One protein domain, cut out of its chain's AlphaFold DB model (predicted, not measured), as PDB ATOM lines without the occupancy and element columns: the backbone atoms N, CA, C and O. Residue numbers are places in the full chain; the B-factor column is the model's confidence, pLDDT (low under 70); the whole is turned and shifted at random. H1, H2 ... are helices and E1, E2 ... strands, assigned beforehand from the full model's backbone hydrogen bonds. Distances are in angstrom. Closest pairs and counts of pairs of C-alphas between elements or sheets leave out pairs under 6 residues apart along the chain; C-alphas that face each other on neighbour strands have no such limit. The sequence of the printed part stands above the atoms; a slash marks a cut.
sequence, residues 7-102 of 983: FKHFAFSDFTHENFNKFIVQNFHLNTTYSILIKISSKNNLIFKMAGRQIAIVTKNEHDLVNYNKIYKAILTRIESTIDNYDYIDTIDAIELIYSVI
ATOM      1  N   PHE A   7      47.850  28.193  80.358       76.06
ATOM      2  CA  PHE A   7      47.320  26.893  79.970       76.06
ATOM      3  C   PHE A   7      47.381  25.976  81.187       76.06
ATOM      4  O   PHE A   7      48.394  25.944  81.890       76.06
ATOM      5  N   LYS A   8      46.308  25.233  81.452       84.19
ATOM      6  CA  LYS A   8      46.286  24.166  82.450       84.19
ATOM      7  C   LYS A   8      45.765  22.898  81.803       84.19
ATOM      8  O   LYS A   8      44.653  22.877  81.291       84.19
ATOM      9  N   HIS A   9      46.566  21.849  81.884       81.56
ATOM     10  CA  HIS A   9      46.192  20.526  81.419       81.56
ATOM     11  C   HIS A   9      45.641  19.698  82.577       81.56
ATOM     12  O   HIS A   9      46.147  19.775  83.702       81.56
ATOM     13  N   PHE A  10      44.622  18.909  82.272       82.12
ATOM     14  CA  PHE A  10      44.051  17.874  83.119       82.12
ATOM     15  C   PHE A  10      44.033  16.573  82.326       82.12
ATOM     16  O   PHE A  10      43.668  16.593  81.153       82.12
ATOM     17  N   ALA A  11      44.355  15.447  82.961       83.00
ATOM     18  CA  ALA A  11      43.861  14.172  82.455       83.00
ATOM     19  C   ALA A  11      42.324  14.198  82.529       83.00
ATOM     20  O   ALA A  11      41.768  14.745  83.484       83.00
ATOM     21  N   PHE A  12      41.626  13.649  81.534       81.94
ATOM     22  CA  PHE A  12      40.159  13.694  81.490       81.94
ATOM     23  C   PHE A  12      39.534  13.028  82.725       81.94
ATOM     24  O   PHE A  12      38.585  13.567  83.290       81.94
ATOM     25  N   SER A  13      40.134  11.932  83.213       79.44
ATOM     26  CA  SER A  13      39.745  11.244  84.455       79.44
ATOM     27  C   SER A  13      39.824  12.131  85.699       79.44
ATOM     28  O   SER A  13      39.040  11.971  86.630       79.44
ATOM     29  N   ASP A  14      40.746  13.094  85.698       82.94
ATOM     30  CA  ASP A  14      41.035  13.956  86.842       82.94
ATOM     31  C   ASP A  14      40.322  15.308  86.733       82.94
ATOM     32  O   ASP A  14      40.359  16.116  87.670       82.94
ATOM     33  N   PHE A  15      39.645  15.569  85.608       88.06
ATOM     34  CA  PHE A  15      38.830  16.758  85.398       88.06
ATOM     35  C   PHE A  15      37.475  16.621  86.099       88.06
ATOM     36  O   PHE A  15      36.417  16.645  85.476       88.06
ATOM     37  N   THR A  16      37.508  16.473  87.420       89.25
ATOM     38  CA  THR A  16      36.326  16.434  88.287       89.25
ATOM     39  C   THR A  16      35.891  17.847  88.679       89.25
ATOM     40  O   THR A  16      36.682  18.794  88.644       89.25
ATOM     41  N   HIS A  17      34.629  18.014  89.085       82.50
ATOM     42  CA  HIS A  17      34.116  19.318  89.522       82.50
ATOM     43  C   HIS A  17      34.901  19.890  90.723       82.50
ATOM     44  O   HIS A  17      35.142  21.095  90.777       82.50
ATOM     45  N   GLU A  18      35.375  19.038  91.640       88.94
ATOM     46  CA  GLU A  18      36.228  19.441  92.767       88.94
ATOM     47  C   GLU A  18      37.586  19.979  92.299       88.94
ATOM     48  O   GLU A  18      37.997  21.065  92.713       88.94
ATOM     49  N   ASN A  19      38.254  19.276  91.380       87.06
ATOM     50  CA  ASN A  19      39.546  19.698  90.841       87.06
ATOM     51  C   ASN A  19      39.431  20.949  89.963       87.06
ATOM     52  O   ASN A  19      40.292  21.828  90.033       87.06
ATOM     53  N   PHE A  20      38.351  21.076  89.186       88.81
ATOM     54  CA  PHE A  20      38.056  22.286  88.422       88.81
ATOM     55  C   PHE A  20      37.831  23.488  89.348       88.81
ATOM     56  O   PHE A  20      38.447  24.537  89.156       88.81
ATOM     57  N   ASN A  21      37.022  23.335  90.398       88.56
ATOM     58  CA  ASN A  21      36.790  24.403  91.366       88.56
ATOM     59  C   ASN A  21      38.070  24.793  92.102       88.56
ATOM     60  O   ASN A  21      38.373  25.981  92.208       88.56
ATOM     61  N   LYS A  22      38.850  23.811  92.569       89.88
ATOM     62  CA  LYS A  22      40.136  24.047  93.232       89.88
ATOM     63  C   LYS A  22      41.102  24.788  92.311       89.88
ATOM     64  O   LYS A  22      41.737  25.746  92.745       89.88
ATOM     65  N   PHE A  23      41.154  24.417  91.032       90.50
ATOM     66  CA  PHE A  23      41.935  25.132  90.028       90.50
ATOM     67  C   PHE A  23      41.499  26.595  89.887       90.50
ATOM     68  O   PHE A  23      42.358  27.475  89.949       90.50
ATOM     69  N   ILE A  24      40.197  26.875  89.753       86.44
ATOM     70  CA  ILE A  24      39.690  28.252  89.656       86.44
ATOM     71  C   ILE A  24      40.022  29.044  90.925       86.44
ATOM     72  O   ILE A  24      40.566  30.138  90.820       86.44
ATOM     73  N   VAL A  25      39.776  28.491  92.114       89.81
ATOM     74  CA  VAL A  25      40.059  29.161  93.398       89.81
ATOM     75  C   VAL A  25      41.548  29.480  93.562       89.81
ATOM     76  O   VAL A  25      41.907  30.546  94.046       89.81
ATOM     77  N   GLN A  26      42.433  28.577  93.142       87.56
ATOM     78  CA  GLN A  26      43.877  28.766  93.302       87.56
ATOM     79  C   GLN A  26      44.490  29.707  92.257       87.56
ATOM     80  O   GLN A  26      45.494  30.355  92.543       87.56
ATOM     81  N   ASN A  27      43.926  29.772  91.047       82.62
ATOM     82  CA  ASN A  27      44.564  30.452  89.914       82.62
ATOM     83  C   ASN A  27      43.856  31.742  89.487       82.62
ATOM     84  O   ASN A  27      44.427  32.521  88.718       82.62
ATOM     85  N   PHE A  28      42.602  31.955  89.896       84.94
ATOM     86  CA  PHE A  28      41.816  33.102  89.458       84.94
ATOM     87  C   PHE A  28      41.661  34.065  90.627       84.94
ATOM     88  O   PHE A  28      41.016  33.758  91.621       84.94
ATOM     89  N   HIS A  29      42.224  35.261  90.502       85.25
ATOM     90  CA  HIS A  29      42.102  36.278  91.542       85.25
ATOM     91  C   HIS A  29      40.666  36.784  91.638       85.25
ATOM     92  O   HIS A  29      39.987  36.880  90.620       85.25
ATOM     93  N   LEU A  30      40.213  37.149  92.837       79.12
ATOM     94  CA  LEU A  30      38.902  37.763  93.068       79.12
ATOM     95  C   LEU A  30      38.728  39.071  92.270       79.12
ATOM     96  O   LEU A  30      39.698  39.708  91.850       79.12
ATOM     97  N   ASN A  31      37.476  39.468  92.042       69.88
ATOM     98  CA  ASN A  31      37.067  40.644  91.260       69.88
ATOM     99  C   ASN A  31      37.641  40.715  89.833       69.88
ATOM    100  O   ASN A  31      37.805  41.801  89.269       69.88
ATOM    101  N   THR A  32      37.936  39.566  89.229       63.31
ATOM    102  CA  THR A  32      38.601  39.489  87.929       63.31
ATOM    103  C   THR A  32      37.776  38.635  86.972       63.31
ATOM    104  O   THR A  32      37.135  37.657  87.347       63.31
ATOM    105  N   THR A  33      37.728  39.030  85.699       67.00
ATOM    106  CA  THR A  33      37.071  38.222  84.666       67.00
ATOM    107  C   THR A  33      38.121  37.501  83.851       67.00
ATOM    108  O   THR A  33      39.041  38.117  83.314       67.00
ATOM    109  N   TYR A  34      37.950  36.197  83.729       71.94
ATOM    110  CA  TYR A  34      38.813  35.336  82.949       71.94
ATOM    111  C   TYR A  34      38.015  34.757  81.788       71.94
ATOM    112  O   TYR A  34      36.868  34.346  81.955       71.94
ATOM    113  N   SER A  35      38.618  34.733  80.604       65.38
ATOM    114  CA  SER A  35      38.115  33.939  79.482       65.38
ATOM    115  C   SER A  35      38.789  32.582  79.532       65.38
ATOM    116  O   SER A  35      40.014  32.551  79.614       65.38
ATOM    117  N   ILE A  36      38.020  31.499  79.465       70.06
ATOM    118  CA  ILE A  36      38.510  30.123  79.397       70.06
ATOM    119  C   ILE A  36      38.088  29.509  78.065       70.06
ATOM    120  O   ILE A  36      36.907  29.399  77.750       70.06
ATOM    121  N   LEU A  37      39.065  29.107  77.278       68.88
ATOM    122  CA  LEU A  37      38.954  28.274  76.092       68.88
ATOM    123  C   LEU A  37      39.293  26.842  76.495       68.88
ATOM    124  O   LEU A  37      40.134  26.620  77.361       68.88
ATOM    125  N   ILE A  38      38.634  25.878  75.869       75.00
ATOM    126  CA  ILE A  38      38.763  24.472  76.239       75.00
ATOM    127  C   ILE A  38      39.176  23.721  75.004       75.00
ATOM    128  O   ILE A  38      38.545  23.871  73.957       75.00
ATOM    129  N   LYS A  39      40.225  22.924  75.128       78.00
ATOM    130  CA  LYS A  39      40.578  21.937  74.131       78.00
ATOM    131  C   LYS A  39      40.581  20.551  74.738       78.00
ATOM    132  O   LYS A  39      40.832  20.393  75.927       78.00
ATOM    133  N   ILE A  40      40.324  19.567  73.897       77.06
ATOM    134  CA  ILE A  40      40.329  18.151  74.233       77.06
ATOM    135  C   ILE A  40      41.288  17.423  73.295       77.06
ATOM    136  O   ILE A  40      41.384  17.767  72.112       77.06
ATOM    137  N   SER A  41      42.026  16.459  73.828       71.62
ATOM    138  CA  SER A  41      42.849  15.524  73.059       71.62
ATOM    139  C   SER A  41      42.318  14.102  73.219       71.62
ATOM    140  O   SER A  41      41.515  13.818  74.109       71.62
ATOM    141  N   SER A  42      42.756  13.213  72.334       68.31
ATOM    142  CA  SER A  42      42.545  11.769  72.445       68.31
ATOM    143  C   SER A  42      43.900  11.075  72.361       68.31
ATOM    144  O   SER A  42      44.794  11.570  71.670       68.31
ATOM    145  N   LYS A  43      44.032   9.911  73.010       55.19
ATOM    146  CA  LYS A  43      45.283   9.137  73.158       55.19
ATOM    147  C   LYS A  43      46.040   8.880  71.847       55.19
ATOM    148  O   LYS A  43      47.257   8.732  71.878       55.19
ATOM    149  N   ASN A  44      45.341   8.858  70.708       51.09
ATOM    150  CA  ASN A  44      45.920   8.587  69.385       51.09
ATOM    151  C   ASN A  44      46.176   9.855  68.539       51.09
ATOM    152  O   ASN A  44      46.638   9.747  67.406       51.09
ATOM    153  N   ASN A  45      45.885  11.058  69.057       47.56
ATOM    154  CA  ASN A  45      45.993  12.330  68.334       47.56
ATOM    155  C   ASN A  45      46.845  13.342  69.126       47.56
ATOM    156  O   ASN A  45      46.396  13.900  70.124       47.56
ATOM    157  N   LEU A  46      48.051  13.654  68.636       45.56
ATOM    158  CA  LEU A  46      49.010  14.595  69.256       45.56
ATOM    159  C   LEU A  46      48.560  16.079  69.252       45.56
ATOM    160  O   LEU A  46      49.350  16.965  69.574       45.56
ATOM    161  N   ILE A  47      47.317  16.386  68.861       51.88
ATOM    162  CA  ILE A  47      46.821  17.754  68.643       51.88
ATOM    163  C   ILE A  47      45.525  17.987  69.430       51.88
ATOM    164  O   ILE A  47      44.502  17.352  69.184       51.88
ATOM    165  N   PHE A  48      45.556  18.973  70.327       58.69
ATOM    166  CA  PHE A  48      44.394  19.450  71.079       58.69
ATOM    167  C   PHE A  48      43.380  20.167  70.166       58.69
ATOM    168  O   PHE A  48      43.712  21.168  69.521       58.69
ATOM    169  N   LYS A  49      42.122  19.707  70.150       59.28
ATOM    170  CA  LYS A  49      41.013  20.306  69.383       59.28
ATOM    171  C   LYS A  49      40.086  21.119  70.281       59.28
ATOM    172  O   LYS A  49      39.808  20.733  71.406       59.28
ATOM    173  N   MET A  50      39.598  22.258  69.792       66.50
ATOM    174  CA  MET A  50      38.747  23.179  70.558       66.50
ATOM    175  C   MET A  50      37.353  22.594  70.845       66.50
ATOM    176  O   MET A  50      36.594  22.329  69.918       66.50
ATOM    177  N   ALA A  51      36.977  22.504  72.121       54.06
ATOM    178  CA  ALA A  51      35.648  22.115  72.594       54.06
ATOM    179  C   ALA A  51      34.752  23.346  72.815       54.06
ATOM    180  O   ALA A  51      34.431  23.758  73.934       54.06
ATOM    181  N   GLY A  52      34.365  23.967  71.698       52.41
ATOM    182  CA  GLY A  52      33.429  25.090  71.655       52.41
ATOM    183  C   GLY A  52      34.044  26.478  71.892       52.41
ATOM    184  O   GLY A  52      35.257  26.679  71.941       52.41
ATOM    185  N   ARG A  53      33.171  27.490  71.983       50.34
ATOM    186  CA  ARG A  53      33.561  28.904  72.163       50.34
ATOM    187  C   ARG A  53      34.035  29.177  73.593       50.34
ATOM    188  O   ARG A  53      33.541  28.555  74.530       50.34
ATOM    189  N   GLN A  54      34.896  30.179  73.773       51.94
ATOM    190  CA  GLN A  54      35.373  30.598  75.096       51.94
ATOM    191  C   GLN A  54      34.238  30.915  76.082       51.94
ATOM    192  O   GLN A  54      33.202  31.473  75.709       51.94
ATOM    193  N   ILE A  55      34.447  30.565  77.345       59.81
ATOM    194  CA  ILE A  55      33.527  30.754  78.462       59.81
ATOM    195  C   ILE A  55      34.124  31.797  79.397       59.81
ATOM    196  O   ILE A  55      35.286  31.704  79.780       59.81
ATOM    197  N   ALA A  56      33.332  32.791  79.782       52.47
ATOM    198  CA  ALA A  56      33.764  33.769  80.768       52.47
ATOM    199  C   ALA A  56      33.471  33.263  82.185       52.47
ATOM    200  O   ALA A  56      32.332  32.903  82.489       52.47
ATOM    201  N   ILE A  57      34.476  33.296  83.060       67.25
ATOM    202  CA  ILE A  57      34.310  33.102  84.501       67.25
ATOM    203  C   ILE A  57      34.599  34.423  85.199       67.25
ATOM    204  O   ILE A  57      35.674  35.008  85.054       67.25
ATOM    205  N   VAL A  58      33.609  34.895  85.954       70.44
ATOM    206  CA  VAL A  58      33.718  36.097  86.778       70.44
ATOM    207  C   VAL A  58      33.912  35.651  88.221       70.44
ATOM    208  O   VAL A  58      33.001  35.080  88.822       70.44
ATOM    209  N   THR A  59      35.091  35.906  88.777       70.44
ATOM    210  CA  THR A  59      35.327  35.812  90.219       70.44
ATOM    211  C   THR A  59      34.885  37.141  90.832       70.44
ATOM    212  O   THR A  59      35.293  38.215  90.382       70.44
ATOM    213  N   LYS A  60      33.959  37.103  91.791       69.88
ATOM    214  CA  LYS A  60      33.455  38.316  92.451       69.88
ATOM    215  C   LYS A  60      34.287  38.578  93.710       69.88
ATOM    216  O   LYS A  60      35.476  38.276  93.723       69.88
ATOM    217  N   ASN A  61      33.681  39.142  94.745       74.69
ATOM    218  CA  ASN A  61      34.280  39.351  96.059       74.69
ATOM    219  C   ASN A  61      34.559  38.042  96.821       74.69
ATOM    220  O   ASN A  61      35.336  38.064  97.765       74.69
ATOM    221  N   GLU A  62      33.976  36.924  96.391       78.81
ATOM    222  CA  GLU A  62      34.292  35.572  96.854       78.81
ATOM    223  C   GLU A  62      34.177  34.560  95.701       78.81
ATOM    224  O   GLU A  62      33.659  34.872  94.618       78.81
ATOM    225  N   HIS A  63      34.684  33.347  95.921       85.12
ATOM    226  CA  HIS A  63      34.567  32.247  94.969       85.12
ATOM    227  C   HIS A  63      33.231  31.515  95.138       85.12
ATOM    228  O   HIS A  63      33.000  30.834  96.132       85.12
ATOM    229  N   ASP A  64      32.367  31.620  94.128       81.56
ATOM    230  CA  ASP A  64      31.059  30.960  94.096       81.56
ATOM    231  C   ASP A  64      31.178  29.546  93.504       81.56
ATOM    232  O   ASP A  64      31.063  29.335  92.291       81.56
ATOM    233  N   LEU A  65      31.413  28.570  94.385       80.12
ATOM    234  CA  LEU A  65      31.562  27.157  94.025       80.12
ATOM    235  C   LEU A  65      30.305  26.582  93.349       80.12
ATOM    236  O   LEU A  65      30.412  25.717  92.478       80.12
ATOM    237  N   VAL A  66      29.110  27.078  93.689       73.06
ATOM    238  CA  VAL A  66      27.850  26.617  93.083       73.06
ATOM    239  C   VAL A  66      27.776  27.054  91.622       73.06
ATOM    240  O   VAL A  66      27.385  26.271  90.752       73.06
ATOM    241  N   ASN A  67      28.175  28.290  91.322       67.94
ATOM    242  CA  ASN A  67      28.241  28.781  89.951       67.94
ATOM    243  C   ASN A  67      29.355  28.097  89.143       67.94
ATOM    244  O   ASN A  67      29.137  27.751  87.981       67.94
ATOM    245  N   TYR A  68      30.518  27.828  89.742       80.94
ATOM    246  CA  TYR A  68      31.590  27.095  89.057       80.94
ATOM    247  C   TYR A  68      31.183  25.661  88.718       80.94
ATOM    248  O   TYR A  68      31.428  25.223  87.597       80.94
ATOM    249  N   ASN A  69      30.429  24.987  89.591       73.81
ATOM    250  CA  ASN A  69      29.840  23.681  89.291       73.81
ATOM    251  C   ASN A  69      28.867  23.719  88.100       73.81
ATOM    252  O   ASN A  69      28.842  22.795  87.288       73.81
ATOM    253  N   LYS A  70      28.070  24.788  87.952       61.88
ATOM    254  CA  LYS A  70      27.195  24.962  86.775       61.88
ATOM    255  C   LYS A  70      28.008  25.150  85.495       61.88
ATOM    256  O   LYS A  70      27.659  24.582  84.463       61.88
ATOM    257  N   ILE A  71      29.091  25.920  85.568       62.50
ATOM    258  CA  ILE A  71      29.994  26.143  84.437       62.50
ATOM    259  C   ILE A  71      30.711  24.842  84.063       62.50
ATOM    260  O   ILE A  71      30.730  24.493  82.890       62.50
ATOM    261  N   TYR A  72      31.204  24.085  85.042       80.56
ATOM    262  CA  TYR A  72      31.791  22.760  84.843       80.56
ATOM    263  C   TYR A  72      30.834  21.804  84.116       80.56
ATOM    264  O   TYR A  72      31.213  21.195  83.119       80.56
ATOM    265  N   LYS A  73      29.562  21.731  84.534       67.25
ATOM    266  CA  LYS A  73      28.553  20.914  83.834       67.25
ATOM    267  C   LYS A  73      28.347  21.368  82.386       67.25
ATOM    268  O   LYS A  73      28.315  20.536  81.491       67.25
ATOM    269  N   ALA A  74      28.272  22.678  82.139       57.91
ATOM    270  CA  ALA A  74      28.147  23.216  80.781       57.91
ATOM    271  C   ALA A  74      29.383  22.936  79.906       57.91
ATOM    272  O   ALA A  74      29.263  22.822  78.685       57.91
ATOM    273  N   ILE A  75      30.563  22.833  80.522       67.50
ATOM    274  CA  ILE A  75      31.800  22.414  79.864       67.50
ATOM    275  C   ILE A  75      31.709  20.943  79.463       67.50
ATOM    276  O   ILE A  75      31.947  20.646  78.299       67.50
ATOM    277  N   LEU A  76      31.309  20.049  80.374       73.69
ATOM    278  CA  LEU A  76      31.146  18.625  80.063       73.69
ATOM    279  C   LEU A  76      30.123  18.395  78.948       73.69
ATOM    280  O   LEU A  76      30.457  17.753  77.962       73.69
ATOM    281  N   THR A  77      28.945  19.023  79.016       61.69
ATOM    282  CA  THR A  77      27.932  18.916  77.950       61.69
ATOM    283  C   THR A  77      28.452  19.427  76.602       61.69
ATOM    284  O   THR A  77      28.091  18.911  75.549       61.69
ATOM    285  N   ARG A  78      29.315  20.454  76.600       61.34
ATOM    286  CA  ARG A  78      29.970  20.912  75.366       61.34
ATOM    287  C   ARG A  78      31.004  19.931  74.866       61.34
ATOM    288  O   ARG A  78      31.131  19.808  73.658       61.34
ATOM    289  N   ILE A  79      31.760  19.308  75.758       68.50
ATOM    290  CA  ILE A  79      32.742  18.298  75.392       68.50
ATOM    291  C   ILE A  79      32.016  17.097  74.776       68.50
ATOM    292  O   ILE A  79      32.357  16.742  73.658       68.50
ATOM    293  N   GLU A  80      30.957  16.586  75.410       65.12
ATOM    294  CA  GLU A  80      30.086  15.524  74.875       65.12
ATOM    295  C   GLU A  80      29.533  15.895  73.490       65.12
ATOM    296  O   GLU A  80      29.798  15.207  72.513       65.12
ATOM    297  N   SER A  81      28.906  17.071  73.355       54.22
ATOM    298  CA  SER A  81      28.417  17.548  72.053       54.22
ATOM    299  C   SER A  81      29.538  17.776  71.028       54.22
ATOM    300  O   SER A  81      29.288  17.753  69.826       54.22
ATOM    301  N   THR A  82      30.768  18.051  71.465       56.22
ATOM    302  CA  THR A  82      31.919  18.194  70.563       56.22
ATOM    303  C   THR A  82      32.377  16.823  70.068       56.22
ATOM    304  O   THR A  82      32.705  16.719  68.893       56.22
ATOM    305  N   ILE A  83      32.357  15.784  70.913       60.12
ATOM    306  CA  ILE A  83      32.630  14.395  70.508       60.12
ATOM    307  C   ILE A  83      31.622  13.967  69.433       60.12
ATOM    308  O   ILE A  83      32.043  13.534  68.368       60.12
ATOM    309  N   ASP A  84      30.327  14.230  69.642       52.69
ATOM    310  CA  ASP A  84      29.257  13.884  68.687       52.69
ATOM    311  C   ASP A  84      29.381  14.589  67.321       52.69
ATOM    312  O   ASP A  84      28.824  14.135  66.328       52.69
ATOM    313  N   ASN A  85      30.068  15.736  67.257       45.34
ATOM    314  CA  ASN A  85      30.257  16.507  66.021       45.34
ATOM    315  C   ASN A  85      31.560  16.156  65.277       45.34
ATOM    316  O   ASN A  85      31.798  16.672  64.182       45.34
ATOM    317  N   TYR A  86      32.434  15.346  65.879       50.06
ATOM    318  CA  TYR A  86      33.718  14.942  65.315       50.06
ATOM    319  C   TYR A  86      33.840  13.411  65.401       50.06
ATOM    320  O   TYR A  86      34.428  12.907  66.355       50.06
ATOM    321  N   ASP A  87      33.336  12.705  64.378       46.44
ATOM    322  CA  ASP A  87      33.168  11.233  64.238       46.44
ATOM    323  C   ASP A  87      34.433  10.339  64.402       46.44
ATOM    324  O   ASP A  87      34.469   9.207  63.932       46.44
ATOM    325  N   TYR A  88      35.517  10.813  65.020       49.84
ATOM    326  CA  TYR A  88      36.802  10.102  65.148       49.84
ATOM    327  C   TYR A  88      37.514  10.347  66.496       49.84
ATOM    328  O   TYR A  88      38.734  10.195  66.603       49.84
ATOM    329  N   ILE A  89      36.793  10.797  67.531       52.69
ATOM    330  CA  ILE A  89      37.321  10.940  68.900       52.69
ATOM    331  C   ILE A  89      36.699   9.847  69.781       52.69
ATOM    332  O   ILE A  89      35.713  10.094  70.463       52.69
ATOM    333  N   ASP A  90      37.296   8.651  69.789       53.81
ATOM    334  CA  ASP A  90      36.731   7.496  70.515       53.81
ATOM    335  C   ASP A  90      36.773   7.656  72.046       53.81
ATOM    336  O   ASP A  90      35.819   7.326  72.746       53.81
ATOM    337  N   THR A  91      37.873   8.189  72.594       63.84
ATOM    338  CA  THR A  91      38.020   8.469  74.036       63.84
ATOM    339  C   THR A  91      38.878   9.710  74.272       63.84
ATOM    340  O   THR A  91      39.979   9.802  73.723       63.84
ATOM    341  N   ILE A  92      38.417  10.641  75.112       73.56
ATOM    342  CA  ILE A  92      39.203  11.813  75.532       73.56
ATOM    343  C   ILE A  92      40.170  11.401  76.640       73.56
ATOM    344  O   ILE A  92      39.762  10.795  77.629       73.56
ATOM    345  N   ASP A  93      41.442  11.761  76.497       77.44
ATOM    346  CA  ASP A  93      42.476  11.454  77.486       77.44
ATOM    347  C   ASP A  93      42.939  12.682  78.277       77.44
ATOM    348  O   ASP A  93      43.235  12.556  79.467       77.44
ATOM    349  N   ALA A  94      42.921  13.874  77.673       76.88
ATOM    350  CA  ALA A  94      43.248  15.120  78.354       76.88
ATOM    351  C   ALA A  94      42.391  16.319  77.911       76.88
ATOM    352  O   ALA A  94      41.931  16.427  76.773       76.88
ATOM    353  N   ILE A  95      42.205  17.255  78.846       82.19
ATOM    354  CA  ILE A  95      41.587  18.566  78.638       82.19
ATOM    355  C   ILE A  95      42.639  19.640  78.887       82.19
ATOM    356  O   ILE A  95      43.241  19.699  79.958       82.19
ATOM    357  N   GLU A  96      42.806  20.547  77.933       83.50
ATOM    358  CA  GLU A  96      43.560  21.784  78.115       83.50
ATOM    359  C   GLU A  96      42.587  22.953  78.320       83.50
ATOM    360  O   GLU A  96      41.805  23.310  77.436       83.50
ATOM    361  N   LEU A  97      42.653  23.587  79.490       82.56
ATOM    362  CA  LEU A  97      42.026  24.875  79.747       82.56
ATOM    363  C   LEU A  97      43.017  25.992  79.446       82.56
ATOM    364  O   LEU A  97      43.991  26.196  80.170       82.56
ATOM    365  N   ILE A  98      42.726  26.763  78.410       71.56
ATOM    366  CA  ILE A  98      43.471  27.967  78.066       71.56
ATOM    367  C   ILE A  98      42.730  29.143  78.659       71.56
ATOM    368  O   ILE A  98      41.576  29.384  78.319       71.56
ATOM    369  N   TYR A  99      43.374  29.911  79.519       77.62
ATOM    370  CA  TYR A  99      42.729  31.032  80.170       77.62
ATOM    371  C   TYR A  99      43.572  32.293  80.121       77.62
ATOM    372  O   TYR A  99      44.804  32.285  80.152       77.62
ATOM    373  N   SER A 100      42.878  33.419  80.029       62.12
ATOM    374  CA  SER A 100      43.501  34.733  80.078       62.12
ATOM    375  C   SER A 100      42.669  35.680  80.917       62.12
ATOM    376  O   SER A 100      41.435  35.684  80.858       62.12
ATOM    377  N   VAL A 101      43.367  36.496  81.705       62.66
ATOM    378  CA  VAL A 101      42.758  37.624  82.402       62.66
ATOM    379  C   VAL A 101      42.259  38.600  81.344       62.66
ATOM    380  O   VAL A 101      43.048  39.181  80.590       62.66
ATOM    381  N   ILE A 102      40.953  38.837  81.325       53.44
ATOM    382  CA  ILE A 102      40.395  39.952  80.578       53.44
ATOM    383  C   ILE A 102      40.704  41.202  81.401       53.44
ATOM    384  O   ILE A 102      39.964  41.554  82.317       53.44
TER     385      ILE A 102
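AT A GLANCE: This is residues 7 to 102 of the 983 residues of the protein "DNA polymerase" of Moniliophthora roreri (strain MCA 2997) (UniProt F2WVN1). A narrow, strongly twisted sheet is built on two long antiparallel strands, E2 and E5, side by side; E1 adds to the free side of E5, and E3 and E4 pair with different parts of E2. The long helix H2 packs slantwise over the sheet, and the shorter H1 packs by the sheet too, touching the first part of H2. The printed part has 96 residues, with two named helices and five named strands; along the chain E1 comes first, then H1, then the strands E2 to E4, then H2 and last E5; the five strands make one branched sheet whose neighbour pairs, E1 and E5, E2 and E3, E2 and E4, E2 and E5, are antiparallel, and the class is mixed, helices and strands. The whole is compact, with a radius of gyration of the C-alphas of 13.3 A, yet elongated, spanning 43 by 23 by 19 A.

HOW THE PARTS SIT: E1, residues 7 to 11, is an edge strand antiparallel to E5, residues 92 to 101; N 8 and O 97 are 2.8 A apart, within hydrogen-bond range. On the other side of E5 is E2, residues 33 to 42, antiparallel at 160 degrees, with N 37 and O 98 at 2.7 A. E3, residues 45 to 50, and E4, residues 55 to 58, lie on one side of E2 and E5 on the other. E2 and E3 form a hairpin, with N 40 and O 49 at 2.8 A. E4 is antiparallel to E2, with N 36 and O 55 at 2.8 A; E3 and E4 are apart. H1, residues 17 to 27, is on the sheet at a height of 6.8 A, over none of its strands; its local plane is fitted to just 6 of the sheet's C-alphas. H2, residues 65 to 84, is on the sheet at a height of 7.6 A, over E2 and only just not over E5, on which 2 of its C-alphas fall. On the local plane it stands at 38 degrees to E2, slantwise to the strands. H2 touches H1 with residues 65 to 72 alone, the closest C-alphas being those of His 17 and Asn 69, 6.1 A apart, at a steep tilt of 65 degrees, opposite ways. In H1 and H2 every O i to N i+4 pair is within hydrogen-bond range.

IN THESE COORDINATES: E1 begins at C-alpha 7, (47.320, 26.893, 79.970), and is 13.4 A long. H1 measures 15.3 A, E2 29.6 A, E3 13.2 A and E4 9.9 A. H2 begins at C-alpha 65, (31.562, 27.157, 94.025), and is 28.7 A long. E5, 26.9 A long, ends at C-alpha 101, (42.758, 37.624, 82.402).

THE WHOLE: The C-alphas farthest apart are those of Asn 61 and Tyr 88, 42.6 A. The printed part has no cut and no long link. The mean pLDDT of the printed part is 70.2; 46 residues are under 70, among them residues 42 to 57 and 77 to 91.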